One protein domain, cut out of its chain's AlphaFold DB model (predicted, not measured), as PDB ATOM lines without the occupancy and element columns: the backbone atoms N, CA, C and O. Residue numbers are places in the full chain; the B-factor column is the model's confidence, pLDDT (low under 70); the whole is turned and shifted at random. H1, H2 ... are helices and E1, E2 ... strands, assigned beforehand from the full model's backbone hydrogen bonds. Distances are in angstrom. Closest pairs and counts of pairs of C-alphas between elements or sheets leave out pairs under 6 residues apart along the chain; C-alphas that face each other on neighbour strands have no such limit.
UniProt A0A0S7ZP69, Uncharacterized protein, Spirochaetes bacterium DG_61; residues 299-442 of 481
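What this domain is: This is residues 299 to 442 of the 481 residues of an uncharacterized protein of Spirochaetes bacterium DG_61 (UniProt A0A0S7ZP69). A strongly twisted sheet of five strands makes the body, with H1 packed on one face; the long helix H2 meets the sheet with its residues 352 to 362 and then runs away from it, and H3 folds back from its far end, so that the two make a V-shaped arm along the longest axis. The short H4 stands up from the sheet after the last strand. The printed part has 144 residues, with four named helices and five named strands in the order H1 E1 E2 H2 H3 E3 E4 E5 H4; the sheet, E2 E1 E5 E4 E3, is antiparallel throughout and the class is mixed. The whole is compact, with a radius of gyration of the C-alphas of 16.9 A, yet elongated, spanning 56 by 35 by 27 A.

Where its parts are: The strands are E2, residues 341 to 345, E1, residues 323 to 330, 21.1 A long, E5, residues 428 to 435, 22.6 A, E4, residues 417 to 425, 24.8 A, and E3, residues 405 to 408. H1, residues 299 to 312, is 20.4 A long and begins with C-alpha 299 at (121.399, 113.768, 116.131). H2, residues 352 to 377, is 37.6 A long and ends with C-alpha 377 at (85.448, 104.761, 130.989). H3, residues 383 to 396, is 20.0 A long. H4, residues 436 to 442, ends with C-alpha 442 at (124.060, 101.604, 115.987).

How they stand to each other: E2 and E3 are the edge strands. E3, E4 and E5 form a meander, each strand the antiparallel neighbour of the one before. N 343 and O 326 of E2 and E1 are 2.9 A apart, N 431 and O 327 of E5 and E1 2.8 A, N 430 and O 423 of E5 and E4 2.8 A, and N 407 and O 418 of E3 and E4 2.9 A, each within hydrogen-bond range. The helices stand on both faces of the sheet, three layers, with H2 on one face and H1 on the other. H1 has a height over the sheet of 8.5 A and lies over E5 and E4, slantwise to the strands, at 42 degrees to E5 on the local plane. The closest C-alphas of H2 and E3, Ser 358 and Tyr 408, are 6.6 A apart. H2 touches H3 with residues 367 to 375 alone, closest at the C-alphas of Glu 371 and Ser 386, 5.7 A, at a steep tilt of 56 degrees, opposite ways. H3 is not on the sheet. H4 stands up from the sheet, its line rising 61 degrees. Every O i to N i+4 pair is within hydrogen-bond range in H1, H2, H3 and H4.

The domain as a whole: The C-alphas farthest apart, Ser 316 and Thr 379, are 56.5 A apart. The printed part has no cut and no long link. The mean pLDDT of the printed part is 91.7, and no printed residue is under 70.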
ATOM      1  N   GLN A 299     120.702 113.627 117.405       97.31
ATOM      2  CA  GLN A 299     121.399 113.768 116.131       97.31
ATOM      3  C   GLN A 299     120.413 113.818 114.953       97.31
ATOM      4  O   GLN A 299     120.510 114.713 114.117       97.31
ATOM      5  N   ARG A 300     119.421 112.916 114.910       97.44
ATOM      6  CA  ARG A 300     118.416 112.901 113.832       97.44
ATOM      7  C   ARG A 300     117.539 114.155 113.829       97.44
ATOM      8  O   ARG A 300     117.180 114.646 112.759       97.44
ATOM      9  N   LYS A 301     117.219 114.722 114.996       97.44
ATOM     10  CA  LYS A 301     116.500 116.007 115.083       97.44
ATOM     11  C   LYS A 301     117.321 117.169 114.532       97.44
ATOM     12  O   LYS A 301     116.769 118.006 113.822       97.44
ATOM     13  N   LEU A 302     118.623 117.216 114.828       97.00
ATOM     14  CA  LEU A 302     119.520 118.241 114.287       97.00
ATOM     15  C   LEU A 302     119.624 118.139 112.761       97.00
ATOM     16  O   LEU A 302     119.464 119.147 112.078       97.00
ATOM     17  N   GLU A 303     119.810 116.931 112.229       96.50
ATOM     18  CA  GLU A 303     119.840 116.685 110.780       96.50
ATOM     19  C   GLU A 303     118.506 117.063 110.112       96.50
ATOM     20  O   GLU A 303     118.488 117.756 109.097       96.50
ATOM     21  N   THR A 304     117.376 116.715 110.731       96.94
ATOM     22  CA  THR A 304     116.041 117.122 110.258       96.94
ATOM     23  C   THR A 304     115.881 118.647 110.250       96.94
ATOM     24  O   THR A 304     115.333 119.215 109.307       96.94
ATOM     25  N   GLY A 305     116.414 119.335 111.264       96.44
ATOM     26  CA  GLY A 305     116.437 120.798 111.325       96.44
ATOM     27  C   GLY A 305     117.279 121.420 110.209       96.44
ATOM     28  O   GLY A 305     116.853 122.390 109.588       96.44
ATOM     29  N   GLN A 306     118.432 120.825 109.894       94.75
ATOM     30  CA  GLN A 306     119.270 121.252 108.770       94.75
ATOM     31  C   GLN A 306     118.555 121.064 107.428       94.75
ATOM     32  O   GLN A 306     118.597 121.962 106.589       94.75
ATOM     33  N   ILE A 307     117.842 119.949 107.236       95.12
ATOM     34  CA  ILE A 307     117.040 119.705 106.028       95.12
ATOM     35  C   ILE A 307     115.928 120.751 105.893       95.12
ATOM     36  O   ILE A 307     115.747 121.302 104.806       95.12
ATOM     37  N   LYS A 308     115.238 121.094 106.990       95.38
ATOM     38  CA  LYS A 308     114.252 122.188 107.020       95.38
ATOM     39  C   LYS A 308     114.873 123.512 106.558       95.38
ATOM     40  O   LYS A 308     114.289 124.203 105.727       95.38
ATOM     41  N   SER A 309     116.074 123.844 107.037       94.00
ATOM     42  CA  SER A 309     116.807 125.034 106.585       94.00
ATOM     43  C   SER A 309     117.208 124.954 105.107       94.00
ATOM     44  O   SER A 309     117.073 125.942 104.390       94.00
ATOM     45  N   MET A 310     117.648 123.797 104.611       91.88
ATOM     46  CA  MET A 310     118.031 123.628 103.202       91.88
ATOM     47  C   MET A 310     116.839 123.750 102.245       91.88
ATOM     48  O   MET A 310     116.977 124.366 101.190       91.88
ATOM     49  N   LEU A 311     115.666 123.229 102.623       91.06
ATOM     50  CA  LEU A 311     114.429 123.390 101.849       91.06
ATOM     51  C   LEU A 311     114.040 124.864 101.689       91.06
ATOM     52  O   LEU A 311     113.514 125.246 100.648       91.06
ATOM     53  N   SER A 312     114.347 125.707 102.681       89.62
ATOM     54  CA  SER A 312     114.059 127.146 102.612       89.62
ATOM     55  C   SER A 312     114.927 127.916 101.614       89.62
ATOM     56  O   SER A 312     114.537 128.988 101.162       89.62
ATOM     57  N   LEU A 313     116.083 127.366 101.233       88.44
ATOM     58  CA  LEU A 313     117.055 128.028 100.363       88.44
ATOM     59  C   LEU A 313     116.872 127.684  98.870       88.44
ATOM     60  O   LEU A 313     117.748 128.005  98.072       88.44
ATOM     61  N   ASN A 314     115.766 127.026  98.478       78.81
ATOM     62  CA  ASN A 314     115.468 126.589  97.098       78.81
ATOM     63  C   ASN A 314     116.597 125.775  96.417       78.81
ATOM     64  O   ASN A 314     116.647 125.662  95.192       78.81
ATOM     65  N   GLY A 315     117.516 125.201  97.196       72.56
ATOM     66  CA  GLY A 315     118.687 124.492  96.684       72.56
ATOM     67  C   GLY A 315     118.394 123.051  96.264       72.56
ATOM     68  O   GLY A 315     117.487 122.393  96.778       72.56
ATOM     69  N   SER A 316     119.226 122.508  95.368       77.81
ATOM     70  CA  SER A 316     119.249 121.077  95.057       77.81
ATOM     71  C   SER A 316     119.594 120.279  96.320       77.81
ATOM     72  O   SER A 316     120.754 120.187  96.718       77.81
ATOM     73  N   LEU A 317     118.580 119.713  96.971       80.81
ATOM     74  CA  LEU A 317     118.746 119.041  98.257       80.81
ATOM     75  C   LEU A 317     119.498 117.708  98.093       80.81
ATOM     76  O   LEU A 317     118.889 116.684  97.783       80.81
ATOM     77  N   LYS A 318     120.824 117.690  98.221       88.00
ATOM     78  CA  LYS A 318     121.557 116.421  98.262       88.00
ATOM     79  C   LYS A 318     121.238 115.756  99.599       88.00
ATOM     80  O   LYS A 318     121.590 116.294 100.644       88.00
ATOM     81  N   LEU A 319     120.523 114.633  99.558       88.00
ATOM     82  CA  LEU A 319     120.163 113.909 100.771       88.00
ATOM     83  C   LEU A 319     121.434 113.428 101.489       88.00
ATOM     84  O   LEU A 319     122.327 112.898 100.818       88.00
ATOM     85  N   PRO A 320     121.516 113.573 102.824       92.25
ATOM     86  CA  PRO A 320     122.480 112.825 103.621       92.25
ATOM     87  C   PRO A 320     122.356 111.320 103.343       92.25
ATOM     88  O   PRO A 320     121.273 110.835 103.005       92.25
ATOM     89  N   LEU A 321     123.456 110.576 103.486       90.00
ATOM     90  CA  LEU A 321     123.487 109.122 103.259       90.00
ATOM     91  C   LEU A 321     122.553 108.359 104.211       90.00
ATOM     92  O   LEU A 321     122.150 107.236 103.930       90.00
ATOM     93  N   GLU A 322     122.224 108.959 105.348       93.56
ATOM     94  CA  GLU A 322     121.413 108.364 106.399       93.56
ATOM     95  C   GLU A 322     119.904 108.607 106.214       93.56
ATOM     96  O   GLU A 322     119.097 107.944 106.875       93.56
ATOM     97  N   VAL A 323     119.513 109.546 105.342       97.00
ATOM     98  CA  VAL A 323     118.105 109.867 105.062       97.00
ATOM     99  C   VAL A 323     117.594 108.963 103.951       97.00
ATOM    100  O   VAL A 323     117.992 109.084 102.795       97.00
ATOM    101  N   SER A 324     116.662 108.083 104.304       97.38
ATOM    102  CA  SER A 324     116.066 107.128 103.376       97.38
ATOM    103  C   SER A 324     115.040 107.783 102.455       97.38
ATOM    104  O   SER A 324     115.009 107.474 101.268       97.38
ATOM    105  N   TYR A 325     114.221 108.706 102.966       97.75
ATOM    106  CA  TYR A 325     113.275 109.460 102.141       97.75
ATOM    107  C   TYR A 325     112.885 110.800 102.767       97.75
ATOM    108  O   TYR A 325     113.052 111.037 103.965       97.75
ATOM    109  N   ILE A 326     112.315 111.656 101.924       97.56
ATOM    110  CA  ILE A 326     111.572 112.858 102.285       97.56
ATOM    111  C   ILE A 326     110.218 112.759 101.600       97.56
ATOM    112  O   ILE A 326     110.142 112.738 100.370       97.56
ATOM    113  N   ALA A 327     109.161 112.723 102.398       97.75
ATOM    114  CA  ALA A 327     107.794 112.816 101.922       97.75
ATOM    115  C   ALA A 327     107.166 114.104 102.450       97.75
ATOM    116  O   ALA A 327     107.583 114.649 103.473       97.75
ATOM    117  N   SER A 328     106.169 114.614 101.749       97.00
ATOM    118  CA  SER A 328     105.396 115.759 102.198       97.00
ATOM    119  C   SER A 328     103.913 115.531 101.956       97.00
ATOM    120  O   SER A 328     103.504 114.806 101.047       97.00
ATOM    121  N   ARG A 329     103.092 116.175 102.774       96.44
ATOM    122  CA  ARG A 329     101.636 116.173 102.650       96.44
ATOM    123  C   ARG A 329     101.068 117.543 103.007       96.44
ATOM    124  O   ARG A 329     101.779 118.338 103.626       96.44
ATOM    125  N   PRO A 330      99.821 117.861 102.630       95.06
ATOM    126  CA  PRO A 330      99.169 119.079 103.096       95.06
ATOM    127  C   PRO A 330      99.209 119.172 104.627       95.06
ATOM    128  O   PRO A 330      99.070 118.172 105.324       95.06
ATOM    129  N   LYS A 331      99.409 120.379 105.162       91.19
ATOM    130  CA  LYS A 331      99.397 120.631 106.615       91.19
ATOM    131  C   LYS A 331      98.019 120.359 107.243       91.19
ATOM    132  O   LYS A 331      97.936 120.071 108.435       91.19
ATOM    133  N   GLY A 332      96.945 120.499 106.462       84.00
ATOM    134  CA  GLY A 332      95.579 120.168 106.877       84.00
ATOM    135  C   GLY A 332      95.298 118.661 106.822       84.00
ATOM    136  O   GLY A 332      95.950 117.942 106.074       84.00
ATOM    137  N   GLY A 333      94.306 118.193 107.588       76.88
ATOM    138  CA  GLY A 333      93.852 116.789 107.565       76.88
ATOM    139  C   GLY A 333      94.085 115.988 108.850       76.88
ATOM    140  O   GLY A 333      93.714 114.823 108.908       76.88
ATOM    141  N   GLY A 334      94.642 116.600 109.900       84.94
ATOM    142  CA  GLY A 334      94.883 115.915 111.172       84.94
ATOM    143  C   GLY A 334      96.135 115.043 111.126       84.94
ATOM    144  O   GLY A 334      97.095 115.385 110.439       84.94
ATOM    145  N   ARG A 335      96.140 113.942 111.895       87.12
ATOM    146  CA  ARG A 335      97.331 113.094 112.080       87.12
ATOM    147  C   ARG A 335      97.686 112.205 110.872       87.12
ATOM    148  O   ARG A 335      98.833 111.774 110.724       87.12
ATOM    149  N   TYR A 336      96.700 111.891 110.049       91.94
ATOM    150  CA  TYR A 336      96.794 110.929 108.954       91.94
ATOM    151  C   TYR A 336      96.376 111.611 107.654       91.94
ATOM    152  O   TYR A 336      95.609 112.570 107.687       91.94
ATOM    153  N   SER A 337      96.890 111.157 106.513       92.94
ATOM    154  CA  SER A 337      96.569 111.776 105.226       92.94
ATOM    155  C   SER A 337      96.442 110.749 104.121       92.94
ATOM    156  O   SER A 337      97.215 109.802 104.047       92.94
ATOM    157  N   ASP A 338      95.502 111.010 103.222       94.50
ATOM    158  CA  ASP A 338      95.291 110.214 102.015       94.50
ATOM    159  C   ASP A 338      96.102 110.759 100.824       94.50
ATOM    160  O   ASP A 338      95.991 110.272  99.702       94.50
ATOM    161  N   THR A 339      96.917 111.797 101.047       95.88
ATOM    162  CA  THR A 339      97.701 112.461 100.001       95.88
ATOM    163  C   THR A 339      99.139 112.653 100.445       95.88
ATOM    164  O   THR A 339      99.406 113.351 101.422       95.88
ATOM    165  N   TYR A 340     100.068 112.097  99.676       97.75
ATOM    166  CA  TYR A 340     101.500 112.263  99.882       97.75
ATOM    167  C   TYR A 340     102.200 112.588  98.569       97.75
ATOM    168  O   TYR A 340     101.775 112.175  97.491       97.75
ATOM    169  N   VAL A 341     103.311 113.305  98.680       97.38
ATOM    170  CA  VAL A 341     104.268 113.534  97.604       97.38
ATOM    171  C   VAL A 341     105.632 113.105  98.113       97.38
ATOM    172  O   VAL A 341     106.112 113.610  99.125       97.38
ATOM    173  N   ILE A 342     106.257 112.160  97.417       97.44
ATOM    174  CA  ILE A 342     107.635 111.763  97.701       97.44
ATOM    175  C   ILE A 342     108.537 112.819  97.067       97.44
ATOM    176  O   ILE A 342     108.701 112.857  95.852       97.44
ATOM    177  N   GLU A 343     109.100 113.695  97.895       95.81
ATOM    178  CA  GLU A 343     109.997 114.758  97.440       95.81
ATOM    179  C   GLU A 343     111.331 114.162  96.982       95.81
ATOM    180  O   GLU A 343     111.868 114.551  95.946       95.81
ATOM    181  N   LYS A 344     111.865 113.203  97.757       95.75
ATOM    182  CA  LYS A 344     113.072 112.422  97.438       95.75
ATOM    183  C   LYS A 344     113.023 111.052  98.111       95.75
ATOM    184  O   LYS A 344     112.576 110.950  99.248       95.75
ATOM    185  N   SER A 345     113.562 110.022  97.465       95.94
ATOM    186  CA  SER A 345     113.753 108.696  98.066       95.94
ATOM    187  C   SER A 345     115.096 108.109  97.646       95.94
ATOM    188  O   SER A 345     115.480 108.214  96.482       95.94
ATOM    189  N   GLN A 346     115.806 107.507  98.597       95.69
ATOM    190  CA  GLN A 346     116.925 106.588  98.364       95.69
ATOM    191  C   GLN A 346     116.482 105.121  98.469       95.69
ATOM    192  O   GLN A 346     117.230 104.229  98.083       95.69
ATOM    193  N   THR A 347     115.283 104.863  98.999       94.62
ATOM    194  CA  THR A 347     114.701 103.522  99.079       94.62
ATOM    195  C   THR A 347     114.072 103.161  97.736       94.62
ATOM    196  O   THR A 347     113.151 103.842  97.274       94.62
ATOM    197  N   GLU A 348     114.569 102.093  97.117       94.81
ATOM    198  CA  GLU A 348     114.008 101.545  95.881       94.81
ATOM    199  C   GLU A 348     112.589 101.007  96.110       94.81
ATOM    200  O   GLU A 348     112.302 100.401  97.140       94.81
ATOM    201  N   GLY A 349     111.695 101.234  95.144       94.31
ATOM    202  CA  GLY A 349     110.330 100.697  95.173       94.31
ATOM    203  C   GLY A 349     109.365 101.381  96.144       94.31
ATOM    204  O   GLY A 349     108.237 100.922  96.269       94.31
ATOM    205  N   LEU A 350     109.774 102.467  96.807       96.25
ATOM    206  CA  LEU A 350     108.894 103.222  97.696       96.25
ATOM    207  C   LEU A 350     107.835 104.000  96.899       96.25
ATOM    208  O   LEU A 350     108.175 104.875  96.100       96.25
ATOM    209  N   GLU A 351     106.558 103.729  97.157       97.50
ATOM    210  CA  GLU A 351     105.428 104.352  96.473       97.50
ATOM    211  C   GLU A 351     104.526 105.149  97.432       97.50
ATOM    212  O   GLU A 351     104.436 104.892  98.629       97.50
ATOM    213  N   VAL A 352     103.779 106.121  96.892       97.44
ATOM    214  CA  VAL A 352     102.820 106.943  97.662       97.44
ATOM    215  C   VAL A 352     101.756 106.088  98.364       97.44
ATOM    216  O   VAL A 352     101.348 106.406  99.481       97.44
ATOM    217  N   LYS A 353     101.332 104.981  97.738       97.25
ATOM    218  CA  LYS A 353     100.344 104.051  98.309       97.25
ATOM    219  C   LYS A 353     100.808 103.444  99.636       97.25
ATOM    220  O   LYS A 353      99.973 103.180 100.494       97.25
ATOM    221  N   ASP A 354     102.119 103.280  99.822       96.81
ATOM    222  CA  ASP A 354     102.684 102.656 101.018       96.81
ATOM    223  C   ASP A 354     102.512 103.571 102.239       96.81
ATOM    224  O   ASP A 354     102.186 103.111 103.334       96.81
ATOM    225  N   PHE A 355     102.642 104.890 102.046       97.25
ATOM    226  CA  PHE A 355     102.375 105.894 103.083       97.25
ATOM    227  C   PHE A 355     100.902 105.920 103.489       97.25
ATOM    228  O   PHE A 355     100.598 105.930 104.681       97.25
ATOM    229  N   ILE A 356      99.999 105.895 102.507       96.75
ATOM    230  CA  ILE A 356      98.549 105.907 102.741       96.75
ATOM    231  C   ILE A 356      98.125 104.640 103.490       96.75
ATOM    232  O   ILE A 356      97.412 104.714 104.490       96.75
ATOM    233  N   GLU A 357      98.597 103.474 103.048       96.19
ATOM    234  CA  GLU A 357      98.278 102.197 103.688       96.19
ATOM    235  C   GLU A 357      98.850 102.114 105.108       96.19
ATOM    236  O   GLU A 357      98.165 101.689 106.042       96.19
ATOM    237  N   SER A 358     100.082 102.587 105.307       95.19
ATOM    238  CA  SER A 358     100.683 102.666 106.635       95.19
ATOM    239  C   SER A 358      99.896 103.598 107.567       95.19
ATOM    240  O   SER A 358      99.638 103.213 108.710       95.19
ATOM    241  N   ASP A 359      99.469 104.774 107.097       95.31
ATOM    242  CA  ASP A 359      98.617 105.694 107.860       95.31
ATOM    243  C   ASP A 359      97.260 105.061 108.196       95.31
ATOM    244  O   ASP A 359      96.774 105.205 109.319       95.31
ATOM    245  N   ARG A 360      96.659 104.317 107.258       94.69
ATOM    246  CA  ARG A 360      95.399 103.593 107.471       94.69
ATOM    247  C   ARG A 360      95.531 102.569 108.599       94.69
ATOM    248  O   ARG A 360      94.701 102.555 109.509       94.69
ATOM    249  N   ILE A 361      96.588 101.755 108.576       92.50
ATOM    250  CA  ILE A 361      96.864 100.743 109.608       92.50
ATOM    251  C   ILE A 361      97.091 101.400 110.976       92.50
ATOM    252  O   ILE A 361      96.581 100.921 111.994       92.50
ATOM    253  N   GLU A 362      97.859 102.490 111.039       91.69
ATOM    254  CA  GLU A 362      98.092 103.207 112.297       91.69
ATOM    255  C   GLU A 362      96.821 103.854 112.844       91.69
ATOM    256  O   GLU A 362      96.529 103.714 114.037       91.69
ATOM    257  N   ARG A 363      96.023 104.483 111.975       91.88
ATOM    258  CA  ARG A 363      94.722 105.059 112.325       91.88
ATOM    259  C   ARG A 363      93.791 104.000 112.903       91.88
ATOM    260  O   ARG A 363      93.212 104.227 113.962       91.88
ATOM    261  N   GLU A 364      93.683 102.831 112.273       91.56
ATOM    262  CA  GLU A 364      92.863 101.717 112.772       91.56
ATOM    263  C   GLU A 364      93.322 101.225 114.150       91.56
ATOM    264  O   GLU A 364      92.494 100.996 115.035       91.56
ATOM    265  N   LYS A 365      94.638 101.132 114.380       88.88
ATOM    266  CA  LYS A 365      95.194 100.752 115.687       88.88
ATOM    267  C   LYS A 365      94.908 101.788 116.768       88.88
ATOM    268  O   LYS A 365      94.598 101.414 117.902       88.88
ATOM    269  N   GLU A 366      95.040 103.075 116.459       88.69
ATOM    270  CA  GLU A 366      94.732 104.143 117.412       88.69
ATOM    271  C   GLU A 366      93.236 104.222 117.717       88.69
ATOM    272  O   GLU A 366      92.875 104.347 118.889       88.69
ATOM    273  N   LEU A 367      92.376 104.058 116.706       89.06
ATOM    274  CA  LEU A 367      90.924 103.979 116.869       89.06
ATOM    275  C   LEU A 367      90.525 102.825 117.785       89.06
ATOM    276  O   LEU A 367      89.913 103.067 118.823       89.06
ATOM    277  N   ALA A 368      90.933 101.595 117.458       86.88
ATOM    278  CA  ALA A 368      90.591 100.408 118.243       86.88
ATOM    279  C   ALA A 368      91.012 100.560 119.714       86.88
ATOM    280  O   ALA A 368      90.301 100.158 120.636       86.88
ATOM    281  N   LYS A 369      92.164 101.191 119.941       84.50
ATOM    282  CA  LYS A 369      92.700 101.414 121.278       84.50
ATOM    283  C   LYS A 369      91.944 102.477 122.065       84.50
ATOM    284  O   LYS A 369      91.711 102.309 123.260       84.50
ATOM    285  N   SER A 370      91.604 103.589 121.429       84.44
ATOM    286  CA  SER A 370      90.852 104.665 122.072       84.44
ATOM    287  C   SER A 370      89.389 104.275 122.300       84.44
ATOM    288  O   SER A 370      88.834 104.607 123.346       84.44
ATOM    289  N   GLU A 371      88.799 103.476 121.405       83.81
ATOM    290  CA  GLU A 371      87.487 102.850 121.606       83.81
ATOM    291  C   GLU A 371      87.464 101.969 122.858       83.81
ATOM    292  O   GLU A 371      86.543 102.085 123.666       83.81
ATOM    293  N   GLU A 372      88.487 101.132 123.064       81.56
ATOM    294  CA  GLU A 372      88.606 100.293 124.264       81.56
ATOM    295  C   GLU A 372      88.679 101.144 125.543       81.56
ATOM    296  O   GLU A 372      87.990 100.863 126.525       81.56
ATOM    297  N   VAL A 373      89.455 102.232 125.524       81.75
ATOM    298  CA  VAL A 373      89.576 103.152 126.668       81.75
ATOM    299  C   VAL A 373      88.256 103.874 126.956       81.75
ATOM    300  O   VAL A 373      87.847 103.956 128.116       81.75
ATOM    301  N   LEU A 374      87.568 104.383 125.928       81.81
ATOM    302  CA  LEU A 374      86.277 105.055 126.090       81.81
ATOM    303  C   LEU A 374      85.195 104.097 126.580       81.81
ATOM    304  O   LEU A 374      84.432 104.463 127.472       81.81
ATOM    305  N   PHE A 375      85.167 102.870 126.056       76.50
ATOM    306  CA  PHE A 375      84.240 101.830 126.492       76.50
ATOM    307  C   PHE A 375      84.447 101.465 127.967       76.50
ATOM    308  O   PHE A 375      83.484 101.337 128.720       76.50
ATOM    309  N   MET A 376      85.703 101.369 128.415       77.88
ATOM    310  CA  MET A 376      86.028 101.123 129.825       77.88
ATOM    311  C   MET A 376      85.678 102.308 130.735       77.88
ATOM    312  O   MET A 376      85.379 102.107 131.911       77.88
ATOM    313  N   LYS A 377      85.729 103.543 130.217       84.12
ATOM    314  CA  LYS A 377      85.448 104.761 130.989       84.12
ATOM    315  C   LYS A 377      83.955 105.090 131.070       84.12
ATOM    316  O   LYS A 377      83.519 105.630 132.081       84.12
ATOM    317  N   ASN A 378      83.186 104.783 130.026       77.94
ATOM    318  CA  ASN A 378      81.790 105.184 129.891       77.94
ATOM    319  C   ASN A 378      80.918 103.993 129.483       77.94
ATOM    320  O   ASN A 378      80.889 103.595 128.321       77.94
ATOM    321  N   THR A 379      80.117 103.494 130.423       70.88
ATOM    322  CA  THR A 379      79.168 102.388 130.207       70.88
ATOM    323  C   THR A 379      77.985 102.740 129.294       70.88
ATOM    324  O   THR A 379      77.182 101.865 128.987       70.88
ATOM    325  N   VAL A 380      77.858 104.003 128.868       73.25
ATOM    326  CA  VAL A 380      76.673 104.531 128.167       73.25
ATOM    327  C   VAL A 380      76.865 104.641 126.646       73.25
ATOM    328  O   VAL A 380      75.877 104.657 125.917       73.25
ATOM    329  N   PHE A 381      78.098 104.688 126.130       75.56
ATOM    330  CA  PHE A 381      78.302 104.854 124.685       75.56
ATOM    331  C   PHE A 381      78.108 103.543 123.915       75.56
ATOM    332  O   PHE A 381      78.733 102.524 124.215       75.56
ATOM    333  N   ASN A 382      77.297 103.597 122.854       84.50
ATOM    334  CA  ASN A 382      77.317 102.575 121.807       84.50
ATOM    335  C   ASN A 382      78.682 102.619 121.085       84.50
ATOM    336  O   ASN A 382      79.249 103.697 120.900       84.50
ATOM    337  N   ARG A 383      79.210 101.465 120.648       82.00
ATOM    338  CA  ARG A 383      80.521 101.350 119.973       82.00
ATOM    339  C   ARG A 383      80.668 102.317 118.800       82.00
ATOM    340  O   ARG A 383      81.729 102.904 118.623       82.00
ATOM    341  N   GLU A 384      79.598 102.521 118.041       86.88
ATOM    342  CA  GLU A 384      79.588 103.438 116.901       86.88
ATOM    343  C   GLU A 384      79.793 104.903 117.321       86.88
ATOM    344  O   GLU A 384      80.591 105.618 116.719       86.88
ATOM    345  N   GLN A 385      79.164 105.343 118.416       86.88
ATOM    346  CA  GLN A 385      79.362 106.694 118.952       86.88
ATOM    347  C   GLN A 385      80.781 106.885 119.502       86.88
ATOM    348  O   GLN A 385      81.384 107.940 119.283       86.88
ATOM    349  N   SER A 386      81.334 105.866 120.171       84.62
ATOM    350  CA  SER A 386      82.730 105.873 120.629       84.62
ATOM    351  C   SER A 386      83.696 106.000 119.454       84.62
ATOM    352  O   SER A 386      84.624 106.806 119.522       84.62
ATOM    353  N   ARG A 387      83.450 105.270 118.358       87.25
ATOM    354  CA  ARG A 387      84.261 105.330 117.137       87.25
ATOM    355  C   ARG A 387      84.240 106.717 116.507       87.25
ATOM    356  O   ARG A 387      85.301 107.287 116.276       87.25
ATOM    357  N   THR A 388      83.061 107.303 116.302       87.69
ATOM    358  CA  THR A 388      82.927 108.645 115.706       87.69
ATOM    359  C   THR A 388      83.555 109.729 116.581       87.69
ATOM    360  O   THR A 388      84.252 110.609 116.081       87.69
ATOM    361  N   THR A 389      83.363 109.655 117.903       87.44
ATOM    362  CA  THR A 389      83.968 110.612 118.846       87.44
ATOM    363  C   THR A 389      85.491 110.515 118.822       87.44
ATOM    364  O   THR A 389      86.170 111.533 118.710       87.44
ATOM    365  N   THR A 390      86.019 109.290 118.851       86.38
ATOM    366  CA  THR A 390      87.458 109.025 118.764       86.38
ATOM    367  C   THR A 390      88.036 109.512 117.444       86.38
ATOM    368  O   THR A 390      89.097 110.125 117.429       86.38
ATOM    369  N   GLN A 391      87.343 109.252 116.337       88.56
ATOM    370  CA  GLN A 391      87.779 109.671 115.015       88.56
ATOM    371  C   GLN A 391      87.923 111.195 114.951       88.56
ATOM    372  O   GLN A 391      88.983 111.697 114.589       88.56
ATOM    373  N   ASN A 392      86.911 111.919 115.429       88.06
ATOM    374  CA  ASN A 392      86.950 113.377 115.518       88.06
ATOM    375  C   ASN A 392      88.069 113.889 116.440       88.06
ATOM    376  O   ASN A 392      88.628 114.953 116.184       88.06
ATOM    377  N   GLU A 393      88.386 113.176 117.523       88.25
ATOM    378  CA  GLU A 393      89.494 113.532 118.413       88.25
ATOM    379  C   GLU A 393      90.847 113.330 117.721       88.25
ATOM    380  O   GLU A 393      91.661 114.249 117.712       88.25
ATOM    381  N   ILE A 394      91.055 112.181 117.069       86.62
ATOM    382  CA  ILE A 394      92.272 111.864 116.306       86.62
ATOM    383  C   ILE A 394      92.504 112.884 115.189       86.62
ATOM    384  O   ILE A 394      93.629 113.356 115.018       86.62
ATOM    385  N   ASP A 395      91.451 113.270 114.470       85.12
ATOM    386  CA  ASP A 395      91.547 114.231 113.368       85.12
ATOM    387  C   ASP A 395      91.866 115.654 113.864       85.12
ATOM    388  O   ASP A 395      92.416 116.468 113.124       85.12
ATOM    389  N   ARG A 396      91.576 115.957 115.138       86.12
ATOM    390  CA  ARG A 396      91.920 117.230 115.794       86.12
ATOM    391  C   ARG A 396      93.293 117.227 116.459       86.12
ATOM    392  O   ARG A 396      93.777 118.301 116.823       86.12
ATOM    393  N   LEU A 397      93.914 116.063 116.667       83.62
ATOM    394  CA  LEU A 397      95.219 115.990 117.315       83.62
ATOM    395  C   LEU A 397      96.268 116.669 116.435       83.62
ATOM    396  O   LEU A 397      96.598 116.208 115.343       83.62
ATOM    397  N   MET A 398      96.815 117.766 116.955       79.44
ATOM    398  CA  MET A 398      97.923 118.476 116.331       79.44
ATOM    399  C   MET A 398      99.112 117.538 116.134       79.44
ATOM    400  O   MET A 398      99.459 116.756 117.022       79.44
ATOM    401  N   HIS A 399      99.769 117.661 114.985       80.44
ATOM    402  CA  HIS A 399     101.022 116.975 114.724       80.44
ATOM    403  C   HIS A 399     102.152 117.562 115.564       80.44
ATOM    404  O   HIS A 399     102.534 118.710 115.327       80.44
ATOM    405  N   PRO A 400     102.715 116.812 116.528       88.06
ATOM    406  CA  PRO A 400     103.868 117.303 117.254       88.06
ATOM    407  C   PRO A 400     105.086 117.295 116.320       88.06
ATOM    408  O   PRO A 400     105.473 116.242 115.812       88.06
ATOM    409  N   GLU A 401     105.684 118.466 116.090       93.44
ATOM    410  CA  GLU A 401     106.920 118.574 115.308       93.44
ATOM    411  C   GLU A 401     108.098 117.939 116.053       93.44
ATOM    412  O   GLU A 401     108.186 117.993 117.281       93.44
ATOM    413  N   MET A 402     109.041 117.377 115.296       94.56
ATOM    414  CA  MET A 402     110.314 116.857 115.796       94.56
ATOM    415  C   MET A 402     110.171 115.772 116.874       94.56
ATOM    416  O   MET A 402     111.075 115.570 117.690       94.56
ATOM    417  N   VAL A 403     109.055 115.042 116.879       95.56
ATOM    418  CA  VAL A 403     108.864 113.868 117.735       95.56
ATOM    419  C   VAL A 403     109.165 112.608 116.943       95.56
ATOM    420  O   VAL A 403     108.639 112.410 115.852       95.56
ATOM    421  N   ARG A 404     109.993 111.738 117.529       96.44
ATOM    422  CA  ARG A 404     110.340 110.440 116.956       96.44
ATOM    423  C   ARG A 404     109.097 109.583 116.762       96.44
ATOM    424  O   ARG A 404     108.405 109.261 117.732       96.44
ATOM    425  N   ARG A 405     108.876 109.154 115.527       95.56
ATOM    426  CA  ARG A 405     107.820 108.222 115.140       95.56
ATOM    427  C   ARG A 405     108.403 107.065 114.349       95.56
ATOM    428  O   ARG A 405     109.583 107.066 114.002       95.56
ATOM    429  N   PHE A 406     107.591 106.041 114.149       96.38
ATOM    430  CA  PHE A 406     108.000 104.819 113.483       96.38
ATOM    431  C   PHE A 406     107.007 104.515 112.385       96.38
ATOM    432  O   PHE A 406     105.819 104.688 112.603       96.38
ATOM    433  N   ARG A 407     107.509 104.022 111.258       95.69
ATOM    434  CA  ARG A 407     106.704 103.621 110.112       95.69
ATOM    435  C   ARG A 407     107.201 102.278 109.597       95.69
ATOM    436  O   ARG A 407     108.391 101.978 109.698       95.69
ATOM    437  N   TYR A 408     106.306 101.470 109.048       96.31
ATOM    438  CA  TYR A 408     106.678 100.312 108.241       96.31
ATOM    439  C   TYR A 408     105.709 100.155 107.076       96.31
ATOM    440  O   TYR A 408     104.518 100.409 107.241       96.31
ATOM    441  N   PHE A 409     106.223  99.717 105.929       95.38
ATOM    442  CA  PHE A 409     105.407  99.495 104.731       95.38
ATOM    443  C   PHE A 409     105.059  98.019 104.540       95.38
ATOM    444  O   PHE A 409     103.917  97.689 104.238       95.38
ATOM    445  N   ASP A 410     105.996  97.119 104.840       94.81
ATOM    446  CA  ASP A 410     105.746  95.684 104.927       94.81
ATOM    447  C   ASP A 410     106.289  95.154 106.256       94.81
ATOM    448  O   ASP A 410     107.478  95.215 106.548       94.81
ATOM    449  N   LEU A 411     105.405  94.586 107.078       92.81
ATOM    450  CA  LEU A 411     105.764  94.008 108.373       92.81
ATOM    451  C   LEU A 411     106.832  92.900 108.266       92.81
ATOM    452  O   LEU A 411     107.552  92.637 109.236       92.81
ATOM    453  N   TYR A 412     106.894  92.210 107.129       92.62
ATOM    454  CA  TYR A 412     107.811  91.102 106.890       92.62
ATOM    455  C   TYR A 412     109.135  91.531 106.265       92.62
ATOM    456  O   TYR A 412     110.098  90.764 106.362       92.62
ATOM    457  N   ASP A 413     109.197  92.736 105.703       95.25
ATOM    458  CA  ASP A 413     110.426  93.339 105.215       95.25
ATOM    459  C   ASP A 413     110.958  94.368 106.218       95.25
ATOM    460  O   ASP A 413     110.489  95.501 106.325       95.25
ATOM    461  N   THR A 414     111.994  93.973 106.954       94.69
ATOM    462  CA  THR A 414     112.630  94.839 107.953       94.69
ATOM    463  C   THR A 414     113.401  96.009 107.344       94.69
ATOM    464  O   THR A 414     113.741  96.936 108.080       94.69
ATOM    465  N   ASP A 415     113.706  95.967 106.043       95.50
ATOM    466  CA  ASP A 415     114.319  97.092 105.332       95.50
ATOM    467  C   ASP A 415     113.289  98.206 105.057       95.50
ATOM    468  O   ASP A 415     113.661  99.376 104.978       95.50
ATOM    469  N   SER A 416     111.994  97.872 105.078       96.12
ATOM    470  CA  SER A 416     110.876  98.821 104.997       96.12
ATOM    471  C   SER A 416     110.522  99.506 106.328       96.12
ATOM    472  O   SER A 416     109.506 100.195 106.426       96.12
ATOM    473  N   PHE A 417     111.315  99.301 107.385       97.25
ATOM    474  CA  PHE A 417     111.075  99.920 108.687       97.25
ATOM    475  C   PHE A 417     111.831 101.245 108.782       97.25
ATOM    476  O   PHE A 417     113.045 101.305 108.563       97.25
ATOM    477  N   PHE A 418     111.140 102.290 109.227       98.06
ATOM    478  CA  PHE A 418     111.681 103.641 109.311       98.06
ATOM    479  C   PHE A 418     111.424 104.278 110.673       98.06
ATOM    480  O   PHE A 418     110.417 104.026 111.334       98.06
ATOM    481  N   ILE A 419     112.361 105.125 111.085       98.06
ATOM    482  CA  ILE A 419     112.160 106.145 112.109       98.06
ATOM    483  C   ILE A 419     111.957 107.451 111.365       98.06
ATOM    484  O   ILE A 419     112.791 107.778 110.527       98.06
ATOM    485  N   HIS A 420     110.908 108.202 111.667       97.81
ATOM    486  CA  HIS A 420     110.693 109.487 111.017       97.81
ATOM    487  C   HIS A 420     110.460 110.620 112.006       97.81
ATOM    488  O   HIS A 420     110.106 110.409 113.173       97.81
ATOM    489  N   TYR A 421     110.727 111.824 111.512       98.06
ATOM    490  CA  TYR A 421     110.518 113.084 112.206       98.06
ATOM    491  C   TYR A 421     109.751 114.015 111.283       98.06
ATOM    492  O   TYR A 421     110.112 114.177 110.114       98.06
ATOM    493  N   ASP A 422     108.726 114.643 111.845       96.44
ATOM    494  CA  ASP A 422     107.817 115.495 111.093       96.44
ATOM    495  C   ASP A 422     108.106 116.966 111.418       96.44
ATOM    496  O   ASP A 422     108.366 117.313 112.574       96.44
ATOM    497  N   PHE A 423     108.034 117.857 110.433       96.44
ATOM    498  CA  PHE A 423     108.045 119.304 110.666       96.44
ATOM    499  C   PHE A 423     107.166 120.037 109.658       96.44
ATOM    500  O   PHE A 423     106.968 119.583 108.532       96.44
ATOM    501  N   ILE A 424     106.653 121.203 110.043       95.25
ATOM    502  CA  ILE A 424     105.829 122.030 109.161       95.25
ATOM    503  C   ILE A 424     106.719 123.073 108.482       95.25
ATOM    504  O   ILE A 424     107.545 123.731 109.129       95.25
ATOM    505  N   PHE A 425     106.547 123.229 107.170       95.38
ATOM    506  CA  PHE A 425     107.187 124.277 106.381       95.38
ATOM    507  C   PHE A 425     106.248 124.735 105.254       95.38
ATOM    508  O   PHE A 425     105.857 123.944 104.394       95.38
ATOM    509  N   GLY A 426     105.856 126.013 105.280       94.00
ATOM    510  CA  GLY A 426     104.780 126.532 104.431       94.00
ATOM    511  C   GLY A 426     103.440 125.844 104.725       94.00
ATOM    512  O   GLY A 426     103.090 125.626 105.888       94.00
ATOM    513  N   ASP A 427     102.729 125.453 103.668       95.12
ATOM    514  CA  ASP A 427     101.427 124.771 103.746       95.12
ATOM    515  C   ASP A 427     101.537 123.237 103.766       95.12
ATOM    516  O   ASP A 427     100.547 122.523 103.574       95.12
ATOM    517  N   ARG A 428     102.743 122.706 104.001       96.00
ATOM    518  CA  ARG A 428     103.026 121.267 103.966       96.00
ATOM    519  C   ARG A 428     103.660 120.785 105.272       96.00
ATOM    520  O   ARG A 428     104.449 121.492 105.903       96.00
ATOM    521  N   LEU A 429     103.308 119.565 105.663       95.94
ATOM    522  CA  LEU A 429     104.017 118.779 106.664       95.94
ATOM    523  C   LEU A 429     105.023 117.893 105.927       95.94
ATOM    524  O   LEU A 429     104.629 117.135 105.042       95.94
ATOM    525  N   TYR A 430     106.295 117.994 106.288       97.12
ATOM    526  CA  TYR A 430     107.362 117.149 105.770       97.12
ATOM    527  C   TYR A 430     107.666 116.036 106.766       97.12
ATOM    528  O   TYR A 430     107.757 116.289 107.964       97.12
ATOM    529  N   GLU A 431     107.855 114.832 106.245       97.56
ATOM    530  CA  GLU A 431     108.255 113.627 106.956       97.56
ATOM    531  C   GLU A 431     109.646 113.211 106.461       97.56
ATOM    532  O   GLU A 431     109.839 112.942 105.271       97.56
ATOM    533  N   ILE A 432     110.625 113.175 107.370       98.25
ATOM    534  CA  ILE A 432     111.995 112.738 107.069       98.25
ATOM    535  C   ILE A 432     112.208 111.340 107.630       98.25
ATOM    536  O   ILE A 432     112.283 111.169 108.848       98.25
ATOM    537  N   GLY A 433     112.325 110.356 106.740       98.06
ATOM    538  CA  GLY A 433     112.512 108.954 107.088       98.06
ATOM    539  C   GLY A 433     113.981 108.549 107.172       98.06
ATOM    540  O   GLY A 433     114.762 108.787 106.252       98.06
ATOM    541  N   TYR A 434     114.338 107.861 108.250       98.19
ATOM    542  CA  TYR A 434     115.639 107.241 108.496       98.19
ATOM    543  C   TYR A 434     115.471 105.725 108.618       98.19
ATOM    544  O   TYR A 434     114.528 105.252 109.254       98.19
ATOM    545  N   SER A 435     116.406 104.944 108.074       97.19
ATOM    546  CA  SER A 435     116.357 103.480 108.164       97.19
ATOM    547  C   SER A 435     116.373 102.996 109.620       97.19
ATOM    548  O   SER A 435     117.321 103.228 110.381       97.19
ATOM    549  N   TYR A 436     115.351 102.231 110.009       97.31
ATOM    550  CA  TYR A 436     115.295 101.615 111.333       97.31
ATOM    551  C   TYR A 436     116.364 100.525 111.498       97.31
ATOM    552  O   TYR A 436     116.924 100.359 112.584       97.31
ATOM    553  N   LYS A 437     116.715  99.797 110.430       96.06
ATOM    554  CA  LYS A 437     117.815  98.815 110.452       96.06
ATOM    555  C   LYS A 437     119.153  99.477 110.781       96.06
ATOM    556  O   LYS A 437     119.953  98.906 111.531       96.06
ATOM    557  N   TRP A 438     119.383 100.691 110.280       95.88
ATOM    558  CA  TRP A 438     120.570 101.472 110.625       95.88
ATOM    559  C   TRP A 438     120.574 101.866 112.107       95.88
ATOM    560  O   TRP A 438     121.532 101.554 112.816       95.88
ATOM    561  N   TYR A 439     119.459 102.392 112.626       97.19
ATOM    562  CA  TYR A 439     119.283 102.631 114.065       97.19
ATOM    563  C   TYR A 439     119.590 101.385 114.915       97.19
ATOM    564  O   TYR A 439     120.381 101.424 115.861       97.19
ATOM    565  N   ARG A 440     119.016 100.234 114.544       97.19
ATOM    566  CA  ARG A 440     119.249  98.951 115.225       97.19
ATOM    567  C   ARG A 440     120.709  98.521 115.181       97.19
ATOM    568  O   ARG A 440     121.182  97.887 116.122       97.19
ATOM    569  N   THR A 441     121.419  98.850 114.106       96.81
ATOM    570  CA  THR A 441     122.855  98.588 113.967       96.81
ATOM    571  C   THR A 441     123.666  99.416 114.953       96.81
ATOM    572  O   THR A 441     124.557  98.871 115.605       96.81
ATOM    573  N   GLU A 442     123.335 100.696 115.102       96.38
ATOM    574  CA  GLU A 442     124.060 101.604 115.987       96.38
ATOM    575  C   GLU A 442     123.890 101.211 117.460       96.38
ATOM    576  O   GLU A 442     124.873 101.017 118.180       96.38
TER     577      GLU A 442